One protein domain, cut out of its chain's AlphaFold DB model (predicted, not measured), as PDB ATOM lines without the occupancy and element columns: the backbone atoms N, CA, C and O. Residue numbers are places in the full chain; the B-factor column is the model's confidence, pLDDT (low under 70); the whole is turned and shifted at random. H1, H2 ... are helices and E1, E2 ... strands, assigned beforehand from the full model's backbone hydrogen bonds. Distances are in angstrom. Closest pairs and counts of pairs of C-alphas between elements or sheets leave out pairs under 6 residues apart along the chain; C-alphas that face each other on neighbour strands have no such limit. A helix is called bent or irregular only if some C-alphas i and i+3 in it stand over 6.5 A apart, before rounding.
ATOM      1  N   ASN A   9      17.256  37.736 -15.596       83.88
ATOM      2  CA  ASN A   9      17.778  36.507 -16.176       83.88
ATOM      3  C   ASN A   9      17.651  35.351 -15.187       83.88
ATOM      4  O   ASN A   9      17.633  35.558 -13.974       83.88
ATOM      5  N   ARG A  10      17.590  34.123 -15.704       81.94
ATOM      6  CA  ARG A  10      17.655  32.902 -14.896       81.94
ATOM      7  C   ARG A  10      19.063  32.320 -15.005       81.94
ATOM      8  O   ARG A  10      19.564  32.156 -16.114       81.94
ATOM      9  N   ILE A  11      19.715  32.062 -13.875       85.06
ATOM     10  CA  ILE A  11      21.044  31.429 -13.843       85.06
ATOM     11  C   ILE A  11      20.874  29.904 -13.974       85.06
ATOM     12  O   ILE A  11      19.797  29.381 -13.697       85.06
ATOM     13  N   ALA A  12      21.931  29.189 -14.376       75.94
ATOM     14  CA  ALA A  12      21.981  27.722 -14.465       75.94
ATOM     15  C   ALA A  12      21.457  26.997 -13.206       75.94
ATOM     16  O   ALA A  12      20.870  25.929 -13.307       75.94
ATOM     17  N   ASP A  13      21.598  27.624 -12.038       77.56
ATOM     18  CA  ASP A  13      21.116  27.155 -10.732       77.56
ATOM     19  C   ASP A  13      19.621  27.475 -10.469       77.56
ATOM     20  O   ASP A  13      19.147  27.508  -9.339       77.56
ATOM     21  N   GLY A  14      18.858  27.842 -11.502       78.69
ATOM     22  CA  GLY A  14      17.418  28.126 -11.431       78.69
ATOM     23  C   GLY A  14      17.023  29.464 -10.791       78.69
ATOM     24  O   GLY A  14      15.893  29.915 -11.001       78.69
ATOM     25  N   ARG A  15      17.939  30.113 -10.062       87.12
ATOM     26  CA  ARG A  15      17.764  31.416  -9.397       87.12
ATOM     27  C   ARG A  15      17.594  32.573 -10.381       87.12
ATOM     28  O   ARG A  15      18.172  32.569 -11.471       87.12
ATOM     29  N   TRP A  16      16.852  33.596  -9.962       85.31
ATOM     30  CA  TRP A  16      16.726  34.835 -10.725       85.31
ATOM     31  C   TRP A  16      17.873  35.794 -10.418       85.31
ATOM     32  O   TRP A  16      18.308  35.931  -9.273       85.31
ATOM     33  N   PHE A  17      18.330  36.496 -11.450       87.56
ATOM     34  CA  PHE A  17      19.440  37.424 -11.373       87.56
ATOM     35  C   PHE A  17      19.214  38.660 -12.230       87.56
ATOM     36  O   PHE A  17      18.866  38.571 -13.409       87.56
ATOM     37  N   ALA A  18      19.493  39.814 -11.641       87.31
ATOM     38  CA  ALA A  18      19.559  41.087 -12.333       87.31
ATOM     39  C   ALA A  18      20.793  41.864 -11.874       87.31
ATOM     40  O   ALA A  18      21.262  41.722 -10.744       87.31
ATOM     41  N   ARG A  19      21.341  42.680 -12.777       87.25
ATOM     42  CA  ARG A  19      22.515  43.515 -12.512       87.25
ATOM     43  C   ARG A  19      22.332  44.898 -13.105       87.25
ATOM     44  O   ARG A  19      21.832  45.033 -14.221       87.25
ATOM     45  N   LYS A  20      22.779  45.914 -12.379       84.75
ATOM     46  CA  LYS A  20      22.756  47.305 -12.821       84.75
ATOM     47  C   LYS A  20      24.133  47.910 -12.635       84.75
ATOM     48  O   LYS A  20      24.697  47.846 -11.545       84.75
ATOM     49  N   GLY A  21      24.675  48.462 -13.716       85.44
ATOM     50  CA  GLY A  21      25.968  49.136 -13.684       85.44
ATOM     51  C   GLY A  21      25.872  50.430 -12.886       85.44
ATOM     52  O   GLY A  21      24.981  51.240 -13.136       85.44
ATOM     53  N   ILE A  22      26.793  50.620 -11.947       85.81
ATOM     54  CA  ILE A  22      26.914  51.862 -11.188       85.81
ATOM     55  C   ILE A  22      27.740  52.863 -12.018       85.81
ATOM     56  O   ILE A  22      28.866  52.528 -12.431       85.81
ATOM     57  N   PRO A  23      27.202  54.066 -12.291       84.56
ATOM     58  CA  PRO A  23      27.901  55.104 -13.043       84.56
ATOM     59  C   PRO A  23      29.207  55.540 -12.378       84.56
ATOM     60  O   PRO A  23      29.277  55.626 -11.154       84.56
ATOM     61  N   GLU A  24      30.236  55.810 -13.187       84.19
ATOM     62  CA  GLU A  24      31.600  56.142 -12.735       84.19
ATOM     63  C   GLU A  24      31.663  57.307 -11.763       84.19
ATOM     64  O   GLU A  24      32.389  57.244 -10.775       84.19
ATOM     65  N   ASP A  25      30.834  58.312 -12.010       80.88
ATOM     66  CA  ASP A  25      30.737  59.537 -11.237       80.88
ATOM     67  C   ASP A  25      30.270  59.330  -9.790       80.88
ATOM     68  O   ASP A  25      30.511  60.198  -8.957       80.88
ATOM     69  N   VAL A  26      29.657  58.187  -9.460       84.62
ATOM     70  CA  VAL A  26      29.193  57.883  -8.094       84.62
ATOM     71  C   VAL A  26      29.769  56.590  -7.519       84.62
ATOM     72  O   VAL A  26      29.388  56.198  -6.421       84.62
ATOM     73  N   ARG A  27      30.677  55.890  -8.219       85.31
ATOM     74  CA  ARG A  27      31.163  54.561  -7.781       85.31
ATOM     75  C   ARG A  27      31.824  54.579  -6.410       85.31
ATOM     76  O   ARG A  27      31.658  53.627  -5.654       85.31
ATOM     77  N   GLU A  28      32.602  55.612  -6.111       84.88
ATOM     78  CA  GLU A  28      33.322  55.720  -4.838       84.88
ATOM     79  C   GLU A  28      32.361  55.982  -3.677       84.88
ATOM     80  O   GLU A  28      32.424  55.298  -2.654       84.88
ATOM     81  N   ASP A  29      31.407  56.893  -3.872       83.62
ATOM     82  CA  ASP A  29      30.380  57.202  -2.880       83.62
ATOM     83  C   ASP A  29      29.443  56.007  -2.659       83.62
ATOM     84  O   ASP A  29      29.127  55.647  -1.524       83.62
ATOM     85  N   TYR A  30      29.061  55.336  -3.747       84.06
ATOM     86  CA  TYR A  30      28.216  54.149  -3.710       84.06
ATOM     87  C   TYR A  30      28.935  52.978  -3.029       84.06
ATOM     88  O   TYR A  30      28.335  52.289  -2.207       84.06
ATOM     89  N   GLN A  31      30.230  52.773  -3.301       88.12
ATOM     90  CA  GLN A  31      31.035  51.756  -2.622       88.12
ATOM     91  C   GLN A  31      31.126  52.031  -1.120       88.12
ATOM     92  O   GLN A  31      30.971  51.109  -0.323       88.12
ATOM     93  N   ARG A  32      31.368  53.284  -0.731       84.12
ATOM     94  CA  ARG A  32      31.479  53.677   0.676       84.12
ATOM     95  C   ARG A  32      30.184  53.440   1.453       84.12
ATOM     96  O   ARG A  32      30.251  53.028   2.604       84.12
ATOM     97  N   LEU A  33      29.026  53.686   0.842       83.50
ATOM     98  CA  LEU A  33      27.727  53.581   1.518       83.50
ATOM     99  C   LEU A  33      27.078  52.198   1.410       83.50
ATOM    100  O   LEU A  33      26.379  51.777   2.327       83.50
ATOM    101  N   TYR A  34      27.296  51.486   0.303       80.81
ATOM    102  CA  TYR A  34      26.578  50.249  -0.023       80.81
ATOM    103  C   TYR A  34      27.503  49.057  -0.317       80.81
ATOM    104  O   TYR A  34      27.035  48.001  -0.740       80.81
ATOM    105  N   GLY A  35      28.821  49.212  -0.149       81.50
ATOM    106  CA  GLY A  35      29.819  48.139  -0.255       81.50
ATOM    107  C   GLY A  35      30.088  47.613  -1.671       81.50
ATOM    108  O   GLY A  35      30.985  46.795  -1.864       81.50
ATOM    109  N   THR A  36      29.352  48.076  -2.684       83.38
ATOM    110  CA  THR A  36      29.458  47.606  -4.074       83.38
ATOM    111  C   THR A  36      29.938  48.728  -4.987       83.38
ATOM    112  O   THR A  36      29.421  49.836  -4.957       83.38
ATOM    113  N   LYS A  37      30.971  48.463  -5.797       77.00
ATOM    114  CA  LYS A  37      31.642  49.521  -6.575       77.00
ATOM    115  C   LYS A  37      31.132  49.655  -8.006       77.00
ATOM    116  O   LYS A  37      30.961  50.760  -8.499       77.00
ATOM    117  N   ARG A  38      30.982  48.536  -8.719       80.31
ATOM    118  CA  ARG A  38      30.753  48.545 -10.178       80.31
ATOM    119  C   ARG A  38      29.346  48.133 -10.571       80.31
ATOM    120  O   ARG A  38      28.821  48.653 -11.549       80.31
ATOM    121  N   GLU A  39      28.745  47.216  -9.824       87.00
ATOM    122  CA  GLU A  39      27.438  46.660 -10.143       87.00
ATOM    123  C   GLU A  39      26.633  46.460  -8.862       87.00
ATOM    124  O   GLU A  39      27.123  45.851  -7.910       87.00
ATOM    125  N   ALA A  40      25.386  46.928  -8.865       86.25
ATOM    126  CA  ALA A  40      24.379  46.431  -7.943       86.25
ATOM    127  C   ALA A  40      23.814  45.131  -8.518       86.25
ATOM    128  O   ALA A  40      23.541  45.042  -9.720       86.25
ATOM    129  N   GLN A  41      23.624  44.131  -7.664       88.25
ATOM    130  CA  GLN A  41      23.090  42.829  -8.052       88.25
ATOM    131  C   GLN A  41      21.824  42.524  -7.260       88.25
ATOM    132  O   GLN A  41      21.774  42.741  -6.051       88.25
ATOM    133  N   LEU A  42      20.833  41.972  -7.948       85.88
ATOM    134  CA  LEU A  42      19.656  41.357  -7.359       85.88
ATOM    135  C   LEU A  42      19.751  39.851  -7.581       85.88
ATOM    136  O   LEU A  42      19.923  39.396  -8.713       85.88
ATOM    137  N   LYS A  43      19.633  39.086  -6.499       86.88
ATOM    138  CA  LYS A  43      19.556  37.625  -6.518       86.88
ATOM    139  C   LYS A  43      18.251  37.233  -5.839       86.88
ATOM    140  O   LYS A  43      18.066  37.571  -4.675       86.88
ATOM    141  N   LEU A  44      17.368  36.545  -6.556       86.81
ATOM    142  CA  LEU A  44      16.153  35.963  -5.979       86.81
ATOM    143  C   LEU A  44      16.230  34.441  -6.065       86.81
ATOM    144  O   LEU A  44      16.931  33.882  -6.915       86.81
ATOM    145  N   ALA A  45      15.525  33.775  -5.159       84.62
ATOM    146  CA  ALA A  45      15.518  32.327  -5.077       84.62
ATOM    147  C   ALA A  45      14.818  31.692  -6.295       84.62
ATOM    148  O   ALA A  45      14.078  32.343  -7.036       84.62
ATOM    149  N   ALA A  46      15.132  30.423  -6.562       82.31
ATOM    150  CA  ALA A  46      14.642  29.707  -7.742       82.31
ATOM    151  C   ALA A  46      13.145  29.358  -7.658       82.31
ATOM    152  O   ALA A  46      12.506  29.144  -8.688       82.31
ATOM    153  N   ASP A  47      12.615  29.313  -6.436       84.88
ATOM    154  CA  ASP A  47      11.213  29.089  -6.082       84.88
ATOM    155  C   ASP A  47      10.334  30.334  -6.281       84.88
ATOM    156  O   ASP A  47       9.112  30.221  -6.329       84.88
ATOM    157  N   THR A  48      10.940  31.517  -6.443       83.19
ATOM    158  CA  THR A  48      10.205  32.774  -6.577       83.19
ATOM    159  C   THR A  48       9.400  32.774  -7.884       83.19
ATOM    160  O   THR A  48       9.992  32.670  -8.973       83.19
ATOM    161  N   PRO A  49       8.065  32.934  -7.825       84.81
ATOM    162  CA  PRO A  49       7.229  33.004  -9.013       84.81
ATOM    163  C   PRO A  49       7.644  34.148  -9.944       84.81
ATOM    164  O   PRO A  49       8.028  35.233  -9.511       84.81
ATOM    165  N   LYS A  50       7.504  33.942 -11.258       80.81
ATOM    166  CA  LYS A  50       7.926  34.918 -12.281       80.81
ATOM    167  C   LYS A  50       7.286  36.305 -12.109       80.81
ATOM    168  O   LYS A  50       7.925  37.304 -12.431       80.81
ATOM    169  N   TYR A  51       6.032  36.374 -11.654       78.50
ATOM    170  CA  TYR A  51       5.342  37.649 -11.434       78.50
ATOM    171  C   TYR A  51       5.954  38.415 -10.252       78.50
ATOM    172  O   TYR A  51       6.246  39.601 -10.379       78.50
ATOM    173  N   GLU A  52       6.243  37.719  -9.150       78.50
ATOM    174  CA  GLU A  52       6.884  38.298  -7.971       78.50
ATOM    175  C   GLU A  52       8.317  38.728  -8.298       78.50
ATOM    176  O   GLU A  52       8.728  39.834  -7.961       78.50
ATOM    177  N   ALA A  53       9.058  37.916  -9.057       80.75
ATOM    178  CA  ALA A  53      10.409  38.258  -9.488       80.75
ATOM    179  C   ALA A  53      10.452  39.538 -10.347       80.75
ATOM    180  O   ALA A  53      11.386  40.331 -10.229       80.75
ATOM    181  N   LYS A  54       9.426  39.779 -11.177       77.62
ATOM    182  CA  LYS A  54       9.276  41.035 -11.930       77.62
ATOM    183  C   LYS A  54       8.935  42.228 -11.037       77.62
ATOM    184  O   LYS A  54       9.478  43.304 -11.265       77.62
ATOM    185  N   ALA A  55       8.066  42.054 -10.041       78.75
ATOM    186  CA  ALA A  55       7.739  43.119  -9.090       78.75
ATOM    187  C   ALA A  55       8.980  43.529  -8.278       78.75
ATOM    188  O   ALA A  55       9.369  44.696  -8.280       78.75
ATOM    189  N   ARG A  56       9.685  42.538  -7.714       76.00
ATOM    190  CA  ARG A  56      10.949  42.710  -6.977       76.00
ATOM    191  C   ARG A  56      12.030  43.380  -7.825       76.00
ATOM    192  O   ARG A  56      12.797  44.186  -7.309       76.00
ATOM    193  N   LEU A  57      12.098  43.061  -9.121       79.81
ATOM    194  CA  LEU A  57      13.007  43.726 -10.055       79.81
ATOM    195  C   LEU A  57      12.694  45.217 -10.184       79.81
ATOM    196  O   LEU A  57      13.618  46.021 -10.112       79.81
ATOM    197  N   GLY A  58      11.423  45.580 -10.372       75.31
ATOM    198  CA  GLY A  58      11.011  46.978 -10.511       75.31
ATOM    199  C   GLY A  58      11.293  47.793  -9.247       75.31
ATOM    200  O   GLY A  58      11.827  48.898  -9.328       75.31
ATOM    201  N   GLU A  59      11.007  47.219  -8.078       78.88
ATOM    202  CA  GLU A  59      11.315  47.831  -6.781       78.88
ATOM    203  C   GLU A  59      12.816  48.056  -6.595       78.88
ATOM    204  O   GLU A  59      13.251  49.169  -6.285       78.88
ATOM    205  N   TRP A  60      13.615  47.012  -6.835       85.25
ATOM    206  CA  TRP A  60      15.069  47.078  -6.733       85.25
ATOM    207  C   TRP A  60      15.668  48.062  -7.744       85.25
ATOM    208  O   TRP A  60      16.576  48.824  -7.412       85.25
ATOM    209  N   GLU A  61      15.150  48.103  -8.973       81.62
ATOM    210  CA  GLU A  61      15.626  49.034  -9.992       81.62
ATOM    211  C   GLU A  61      15.362  50.490  -9.586       81.62
ATOM    212  O   GLU A  61      16.265  51.329  -9.685       81.62
ATOM    213  N   ALA A  62      14.155  50.778  -9.092       78.38
ATOM    214  CA  ALA A  62      13.783  52.100  -8.600       78.38
ATOM    215  C   ALA A  62      14.627  52.515  -7.387       78.38
ATOM    216  O   ALA A  62      15.004  53.681  -7.253       78.38
ATOM    217  N   GLU A  63      14.946  51.573  -6.501       81.75
ATOM    218  CA  GLU A  63      15.822  51.817  -5.360       81.75
ATOM    219  C   GLU A  63      17.250  52.171  -5.799       81.75
ATOM    220  O   GLU A  63      17.795  53.182  -5.353       81.75
ATOM    221  N   VAL A  64      17.854  51.386  -6.698       82.69
ATOM    222  CA  VAL A  64      19.223  51.640  -7.171       82.69
ATOM    223  C   VAL A  64      19.319  52.980  -7.907       82.69
ATOM    224  O   VAL A  64      20.277  53.717  -7.677       82.69
ATOM    225  N   GLU A  65      18.324  53.338  -8.727       82.81
ATOM    226  CA  GLU A  65      18.252  54.666  -9.362       82.81
ATOM    227  C   GLU A  65      18.131  55.789  -8.340       82.81
ATOM    228  O   GLU A  65      18.834  56.791  -8.442       82.81
ATOM    229  N   THR A  66      17.283  55.610  -7.323       81.38
ATOM    230  CA  THR A  66      17.133  56.602  -6.252       81.38
ATOM    231  C   THR A  66      18.477  56.841  -5.572       81.38
ATOM    232  O   THR A  66      18.898  57.987  -5.456       81.38
ATOM    233  N   ARG A  67      19.195  55.771  -5.203       84.06
ATOM    234  CA  ARG A  67      20.525  55.867  -4.582       84.06
ATOM    235  C   ARG A  67      21.508  56.622  -5.479       84.06
ATOM    236  O   ARG A  67      22.146  57.558  -5.016       84.06
ATOM    237  N   ILE A  68      21.607  56.263  -6.762       83.94
ATOM    238  CA  ILE A  68      22.494  56.945  -7.722       83.94
ATOM    239  C   ILE A  68      22.138  58.434  -7.835       83.94
ATOM    240  O   ILE A  68      23.027  59.283  -7.785       83.94
ATOM    241  N   ALA A  69      20.850  58.761  -7.960       81.12
ATOM    242  CA  ALA A  69      20.380  60.138  -8.058       81.12
ATOM    243  C   ALA A  69      20.687  60.945  -6.789       81.12
ATOM    244  O   ALA A  69      21.126  62.087  -6.891       81.12
ATOM    245  N   THR A  70      20.518  60.350  -5.606       79.81
ATOM    246  CA  THR A  70      20.858  60.988  -4.330       79.81
ATOM    247  C   THR A  70      22.355  61.273  -4.225       79.81
ATOM    248  O   THR A  70      22.726  62.366  -3.813       79.81
ATOM    249  N   LEU A  71      23.222  60.345  -4.643       83.06
ATOM    250  CA  LEU A  71      24.675  60.568  -4.623       83.06
ATOM    251  C   LEU A  71      25.100  61.675  -5.593       83.06
ATOM    252  O   LEU A  71      25.915  62.523  -5.240       83.06
ATOM    253  N   ARG A  72      24.498  61.723  -6.788       82.00
ATOM    254  CA  ARG A  72      24.721  62.820  -7.744       82.00
ATOM    255  C   ARG A  72      24.284  64.170  -7.186       82.00
ATOM    256  O   ARG A  72      25.026  65.138  -7.291       82.00
ATOM    257  N   ALA A  73      23.105  64.216  -6.570       75.56
ATOM    258  CA  ALA A  73      22.563  65.413  -5.937       75.56
ATOM    259  C   ALA A  73      23.474  65.904  -4.793       75.56
ATOM    260  O   ALA A  73      23.881  67.063  -4.772       75.56
ATOM    261  N   GLN A  74      23.901  64.995  -3.907       75.56
ATOM    262  CA  GLN A  74      24.851  65.301  -2.831       75.56
ATOM    263  C   GLN A  74      26.176  65.860  -3.360       75.56
ATOM    264  O   GLN A  74      26.679  66.845  -2.825       75.56
ATOM    265  N   ARG A  75      26.729  65.265  -4.424       73.75
ATOM    266  CA  ARG A  75      27.996  65.702  -5.022       73.75
ATOM    267  C   ARG A  75      27.905  67.093  -5.654       73.75
ATOM    268  O   ARG A  75      28.872  67.845  -5.597       73.75
ATOM    269  N   ASN A  76      26.756  67.437  -6.230       72.06
ATOM    270  CA  ASN A  76      26.543  68.727  -6.882       72.06
ATOM    271  C   ASN A  76      26.136  69.844  -5.902       72.06
ATOM    272  O   ASN A  76      25.951  70.978  -6.330       72.06
ATOM    273  N   GLY A  77      25.976  69.549  -4.603       61.91
ATOM    274  CA  GLY A  77      25.505  70.518  -3.601       61.91
ATOM    275  C   GLY A  77      24.030  70.913  -3.759       61.91
ATOM    276  O   GLY A  77      23.497  71.682  -2.961       61.91
ATOM    277  N   GLU A  78      23.351  70.356  -4.757       59.97
ATOM    278  CA  GLU A  78      21.925  70.501  -4.981       59.97
ATOM    279  C   GLU A  78      21.229  69.425  -4.151       59.97
ATOM    280  O   GLU A  78      21.128  68.268  -4.559       59.97
ATOM    281  N   GLY A  79      20.772  69.778  -2.947       57.00
ATOM    282  CA  GLY A  79      19.857  68.920  -2.199       57.00
ATOM    283  C   GLY A  79      18.742  68.442  -3.134       57.00
ATOM    284  O   GLY A  79      18.156  69.242  -3.860       57.00
ATOM    285  N   GLN A  80      18.508  67.130  -3.177       56.06
ATOM    286  CA  GLN A  80      17.641  66.519  -4.179       56.06
ATOM    287  C   GLN A  80      16.252  67.182  -4.146       56.06
ATOM    288  O   GLN A  80      15.574  67.085  -3.118       56.06
ATOM    289  N   PRO A  81      15.776  67.807  -5.241       53.47
ATOM    290  CA  PRO A  81      14.380  68.185  -5.330       53.47
ATOM    291  C   PRO A  81      13.588  66.884  -5.273       53.47
ATOM    292  O   PRO A  81      13.731  66.009  -6.135       53.47
ATOM    293  N   LEU A  82      12.810  66.711  -4.209       60.44
ATOM    294  CA  LEU A  82      11.979  65.536  -4.009       60.44
ATOM    295  C   LEU A  82      10.869  65.592  -5.062       60.44
ATOM    296  O   LEU A  82       9.819  66.197  -4.867       60.44
ATOM    297  N   THR A  83      11.144  65.040  -6.245       65.19
ATOM    298  CA  THR A  83      10.160  65.017  -7.324       65.19
ATOM    299  C   THR A  83       8.937  64.243  -6.843       65.19
ATOM    300  O   THR A  83       9.047  63.290  -6.067       65.19
ATOM    301  N   ARG A  84       7.748  64.631  -7.313       53.69
ATOM    302  CA  ARG A  84       6.481  63.988  -6.924       53.69
ATOM    303  C   ARG A  84       6.524  62.461  -7.090       53.69
ATOM    304  O   ARG A  84       6.011  61.736  -6.248       53.69
ATOM    305  N   LEU A  85       7.186  61.978  -8.141       60.12
ATOM    306  CA  LEU A  85       7.407  60.551  -8.396       60.12
ATOM    307  C   LEU A  85       8.285  59.885  -7.330       60.12
ATOM    308  O   LEU A  85       7.940  58.807  -6.853       60.12
ATOM    309  N   ASN A  86       9.369  60.537  -6.903       60.91
ATOM    310  CA  ASN A  86      10.232  60.026  -5.837       60.91
ATOM    311  C   ASN A  86       9.519  60.022  -4.479       60.91
ATOM    312  O   ASN A  86       9.686  59.072  -3.717       60.91
ATOM    313  N   ALA A  87       8.686  61.032  -4.201       69.19
ATOM    314  CA  ALA A  87       7.851  61.083  -3.000       69.19
ATOM    315  C   ALA A  87       6.860  59.910  -2.952       69.19
ATOM    316  O   ALA A  87       6.772  59.207  -1.948       69.19
ATOM    317  N   ILE A  88       6.151  59.664  -4.059       70.12
ATOM    318  CA  ILE A  88       5.166  58.580  -4.165       70.12
ATOM    319  C   ILE A  88       5.852  57.214  -4.066       70.12
ATOM    320  O   ILE A  88       5.383  56.345  -3.335       70.12
ATOM    321  N   ALA A  89       6.985  57.023  -4.746       69.31
ATOM    322  CA  ALA A  89       7.747  55.779  -4.662       69.31
ATOM    323  C   ALA A  89       8.273  55.524  -3.240       69.31
ATOM    324  O   ALA A  89       8.262  54.388  -2.764       69.31
ATOM    325  N   LEU A  90       8.710  56.575  -2.540       75.75
ATOM    326  CA  LEU A  90       9.127  56.484  -1.145       75.75
ATOM    327  C   LEU A  90       7.952  56.116  -0.228       75.75
ATOM    328  O   LEU A  90       8.095  55.210   0.591       75.75
ATOM    329  N   ALA A  91       6.795  56.755  -0.410       73.94
ATOM    330  CA  ALA A  91       5.582  56.448   0.342       73.94
ATOM    331  C   ALA A  91       5.119  54.999   0.111       73.94
ATOM    332  O   ALA A  91       4.786  54.303   1.066       73.94
ATOM    333  N   GLY A  92       5.177  54.511  -1.133       74.38
ATOM    334  CA  GLY A  92       4.848  53.123  -1.467       74.38
ATOM    335  C   GLY A  92       5.778  52.111  -0.795       74.38
ATOM    336  O   GLY A  92       5.308  51.135  -0.215       74.38
ATOM    337  N   ARG A  93       7.096  52.363  -0.794       75.88
ATOM    338  CA  ARG A  93       8.074  51.504  -0.099       75.88
ATOM    339  C   ARG A  93       7.867  51.494   1.414       75.88
ATOM    340  O   ARG A  93       7.940  50.432   2.028       75.88
ATOM    341  N   TRP A  94       7.590  52.656   2.004       79.88
ATOM    342  CA  TRP A  94       7.268  52.750   3.426       79.88
ATOM    343  C   TRP A  94       5.993  51.973   3.760       79.88
ATOM    344  O   TRP A  94       5.990  51.193   4.707       79.88
ATOM    345  N   TYR A  95       4.945  52.121   2.946       70.94
ATOM    346  CA  TYR A  95       3.679  51.423   3.143       70.94
ATOM    347  C   TYR A  95       3.840  49.902   3.057       70.94
ATOM    348  O   TYR A  95       3.368  49.193   3.936       70.94
ATOM    349  N   LEU A  96       4.563  49.392   2.056       72.88
ATOM    350  CA  LEU A  96       4.836  47.955   1.931       72.88
ATOM    351  C   LEU A  96       5.625  47.409   3.126       72.88
ATOM    352  O   LEU A  96       5.307  46.337   3.640       72.88
ATOM    353  N   TRP A  97       6.634  48.147   3.597       77.94
ATOM    354  CA  TRP A  97       7.357  47.785   4.815       77.94
ATOM    355  C   TRP A  97       6.432  47.770   6.037       77.94
ATOM    356  O   TRP A  97       6.454  46.803   6.794       77.94
ATOM    357  N   PHE A  98       5.605  48.804   6.200       73.56
ATOM    358  CA  PHE A  98       4.679  48.958   7.320       73.56
ATOM    359  C   PHE A  98       3.632  47.842   7.346       73.56
ATOM    360  O   PHE A  98       3.464  47.181   8.366       73.56
ATOM    361  N   VAL A  99       2.989  47.557   6.211       77.88
ATOM    362  CA  VAL A  99       2.011  46.467   6.085       77.88
ATOM    363  C   VAL A  99       2.650  45.129   6.438       77.88
ATOM    364  O   VAL A  99       2.074  44.375   7.213       77.88
ATOM    365  N   LYS A 100       3.876  44.869   5.976       75.94
ATOM    366  CA  LYS A 100       4.607  43.643   6.321       75.94
ATOM    367  C   LYS A 100       4.870  43.493   7.827       75.94
ATOM    368  O   LYS A 100       4.933  42.371   8.316       75.94
ATOM    369  N   GLN A 101       5.020  44.590   8.577       72.94
ATOM    370  CA  GLN A 101       5.123  44.528  10.046       72.94
ATOM    371  C   GLN A 101       3.787  44.166  10.717       72.94
ATOM    372  O   GLN A 101       3.790  43.631  11.821       72.94
ATOM    373  N   HIS A 102       2.659  44.440  10.057       71.81
ATOM    374  CA  HIS A 102       1.309  44.238  10.585       71.81
ATOM    375  C   HIS A 102       0.570  43.035   9.969       71.81
ATOM    376  O   HIS A 102      -0.524  42.713  10.414       71.81
ATOM    377  N   GLU A 103       1.161  42.312   9.009       63.47
ATOM    378  CA  GLU A 103       0.561  41.112   8.394       63.47
ATOM    379  C   GLU A 103       0.238  40.001   9.410       63.47
ATOM    380  O   GLU A 103      -0.717  39.251   9.222       63.47
ATOM    381  N   ALA A 104       1.017  39.895  10.492       62.78
ATOM    382  CA  ALA A 104       0.825  38.889  11.538       62.78
ATOM    383  C   ALA A 104      -0.157  39.319  12.646       62.78
ATOM    384  O   ALA A 104      -0.501  38.502  13.500       62.78
ATOM    385  N   ASP A 105      -0.609  40.575  12.639       63.88
ATOM    386  CA  ASP A 105      -1.569  41.105  13.603       63.88
ATOM    387  C   ASP A 105      -2.842  41.552  12.864       63.88
ATOM    388  O   ASP A 105      -2.925  42.690  12.397       63.88
ATOM    389  N   PRO A 106      -3.866  40.682  12.746       62.28
ATOM    390  CA  PRO A 106      -5.127  41.037  12.090       62.28
ATOM    391  C   PRO A 106      -5.903  42.148  12.830       62.28
ATOM    392  O   PRO A 106      -6.959  42.597  12.368       62.28
ATOM    393  N   GLY A 107      -5.402  42.610  13.982       64.19
ATOM    394  CA  GLY A 107      -6.101  43.516  14.875       64.19
ATOM    395  C   GLY A 107      -7.300  42.839  15.541       64.19
ATOM    396  O   GLY A 107      -7.634  41.677  15.299       64.19
ATOM    397  N   LYS A 108      -7.992  43.576  16.416       64.62
ATOM    398  CA  LYS A 108      -9.218  43.079  17.059       64.62
ATOM    399  C   LYS A 108     -10.386  43.158  16.060       64.62
ATOM    400  O   LYS A 108     -10.716  44.268  15.641       64.62
ATOM    401  N   PRO A 109     -11.084  42.049  15.742       59.72
ATOM    402  CA  PRO A 109     -12.134  42.019  14.713       59.72
ATOM    403  C   PRO A 109     -13.251  43.062  14.890       59.72
ATOM    404  O   PRO A 109     -13.787  43.575  13.912       59.72
ATOM    405  N   GLY A 110     -13.588  43.419  16.135       62.72
ATOM    406  CA  GLY A 110     -14.623  44.418  16.431       62.72
ATOM    407  C   GLY A 110     -14.241  45.862  16.079       62.72
ATOM    408  O   GLY A 110     -15.126  46.691  15.884       62.72
ATOM    409  N   TYR A 111     -12.946  46.168  15.965       65.94
ATOM    410  CA  TYR A 111     -12.459  47.523  15.694       65.94
ATOM    411  C   TYR A 111     -12.705  47.933  14.237       65.94
ATOM    412  O   TYR A 111     -13.174  49.036  13.972       65.94
ATOM    413  N   TRP A 112     -12.483  47.013  13.297       64.12
ATOM    414  CA  TRP A 112     -12.684  47.254  11.865       64.12
ATOM    415  C   TRP A 112     -14.157  47.422  11.487       64.12
ATOM    416  O   TRP A 112     -14.478  48.236  10.625       64.12
ATOM    417  N   LYS A 113     -15.061  46.710  12.174       67.81
ATOM    418  CA  LYS A 113     -16.509  46.876  11.996       67.81
ATOM    419  C   LYS A 113     -16.983  48.250  12.481       67.81
ATOM    420  O   LYS A 113     -17.671  48.944  11.747       67.81
ATOM    421  N   ASN A 114     -16.541  48.668  13.669       68.94
ATOM    422  CA  ASN A 114     -16.888  49.973  14.236       68.94
ATOM    423  C   ASN A 114     -16.314  51.135  13.398       68.94
ATOM    424  O   ASN A 114     -17.002  52.112  13.126       68.94
ATOM    425  N   LEU A 115     -15.078  50.995  12.903       70.25
ATOM    426  CA  LEU A 115     -14.479  51.965  11.982       70.25
ATOM    427  C   LEU A 115     -15.280  52.087  10.673       70.25
ATOM    428  O   LEU A 115     -15.498  53.197  10.192       70.25
ATOM    429  N   GLY A 116     -15.735  50.960  10.116       69.94
ATOM    430  CA  GLY A 116     -16.589  50.938   8.929       69.94
ATOM    431  C   GLY A 116     -17.931  51.634   9.159       69.94
ATOM    432  O   GLY A 116     -18.332  52.456   8.339       69.94
ATOM    433  N   ASP A 117     -18.579  51.371  10.296       71.94
ATOM    434  CA  ASP A 117     -19.854  51.999  10.657       71.94
ATOM    435  C   ASP A 117     -19.707  53.526  10.819       71.94
ATOM    436  O   ASP A 117     -20.539  54.279  10.312       71.94
ATOM    437  N   ILE A 118     -18.613  54.000  11.433       70.00
ATOM    438  CA  ILE A 118     -18.310  55.436  11.581       70.00
ATOM    439  C   ILE A 118     -18.048  56.097  10.219       70.00
ATOM    440  O   ILE A 118     -18.620  57.146   9.927       70.00
ATOM    441  N   MET A 119     -17.222  55.485   9.361       68.00
ATOM    442  CA  MET A 119     -16.907  56.057   8.044       68.00
ATOM    443  C   MET A 119     -18.125  56.090   7.116       68.00
ATOM    444  O   MET A 119     -18.326  57.068   6.398       68.00
ATOM    445  N   VAL A 120     -18.960  55.045   7.129       72.31
ATOM    446  CA  VAL A 120     -20.211  55.023   6.357       72.31
ATOM    447  C   VAL A 120     -21.161  56.098   6.867       72.31
ATOM    448  O   VAL A 120     -21.759  56.803   6.054       72.31
ATOM    449  N   TRP A 121     -21.280  56.261   8.186       65.88
ATOM    450  CA  TRP A 121     -22.117  57.297   8.778       65.88
ATOM    451  C   TRP A 121     -21.657  58.697   8.360       65.88
ATOM    452  O   TRP A 121     -22.474  59.461   7.856       65.88
ATOM    453  N   GLU A 122     -20.360  59.011   8.434       63.59
ATOM    454  CA  GLU A 122     -19.844  60.310   7.985       63.59
ATOM    455  C   GLU A 122     -20.048  60.538   6.482       63.59
ATOM    456  O   GLU A 122     -20.504  61.609   6.092       63.59
ATOM    457  N   VAL A 123     -19.798  59.555   5.616       65.19
ATOM    458  CA  VAL A 123     -19.963  59.735   4.159       65.19
ATOM    459  C   VAL A 123     -21.433  59.892   3.753       65.19
ATOM    460  O   VAL A 123     -21.741  60.612   2.806       65.19
ATOM    461  N   THR A 124     -22.352  59.243   4.469       65.94
ATOM    462  CA  THR A 124     -23.792  59.286   4.159       65.94
ATOM    463  C   THR A 124     -24.537  60.432   4.846       65.94
ATOM    464  O   THR A 124     -25.537  60.899   4.304       65.94
ATOM    465  N   HIS A 125     -24.059  60.911   6.000       62.69
ATOM    466  CA  HIS A 125     -24.724  61.948   6.801       62.69
ATOM    467  C   HIS A 125     -24.009  63.307   6.777       62.69
ATOM    468  O   HIS A 125     -24.593  64.296   7.217       62.69
TER     469      HIS A 125
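This is residues 9 to 125 of the 135 residues of an uncharacterized protein of Bradyrhizobium japonicum (UniProt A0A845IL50). A two-strand sheet, E1 and E2, is covered on one face by the long helix H2, which reaches well past it and has H1 packed across its far part; from this body a loose arm of H3 and H4 leads away, with residues 94 to 125 sticking out free. The 117 printed residues have four named helices and two named strands, in the order E1, H1, E2, H2, H3, H4, and the class is mostly helix. The sheet, order E1 - E2, is antiparallel. The whole is only just loose, close to extended, with a radius of gyration of the C-alphas of 20.2 A, and its flat outline spans 59 by 44 by 21 A.

E1, residues 16 to 21, and E2, residues 39 to 44, are antiparallel neighbours at 167 degrees. N 18 and O 42 are within hydrogen-bond range at 3.0 A, as are N 42 and O 18 at 2.8 A. Residues 9 to 10 make a short antiparallel pairing with residues 16 to 17 of E1. H2, residues 50 to 75, has its closest C-alphas to E2 at Leu 44 and Ala 53, 7.1 A, and to E1 at Trp 16 and Ala 53, 7.3 A. H1, residues 24 to 34, touches H2, with residues 67 to 72 of H2 alone; the closest C-alphas, of Val 26 and Leu 71, are 6.3 A apart. Their lines are only just about perpendicular, at 73 degrees. H1 and E2 are near each other. H3, residues 84 to 102, is close to H2 but not clearly touching: the closest C-alphas, of Thr 66 and Asn 86, are 7.7 A apart. These two run opposite ways at a steep tilt of 54 degrees. H4, residues 109 to 125, is apart from H3 and from H2. Every O i to N i+4 pair is within hydrogen-bond range in H2 and H3, against 5 of 7 in H1 and 12 of 13 in H4.

E1 begins with C-alpha 16 at (16.726, 34.835, -10.725) and is 17.3 A long; E2 is 16.1 A. H2 measures 37.5 A from C-alpha 50 at (7.926, 34.918, -12.281). H1, 14.9 A, is irregular: C-alphas 25 and 28 are 7.9 A apart. H3 is 26.9 A long, and H4, 24.9 A, ends with C-alpha 125 at (-24.724, 61.948, 6.801).

The C-alphas farthest apart, of Ala 12 and His 125, are 61.7 A apart. The printed part has no cut and no long link. Mean pLDDT of the printed part is 75.9; 31 residues are under 70, among them 77 to 87 and 103 to 114.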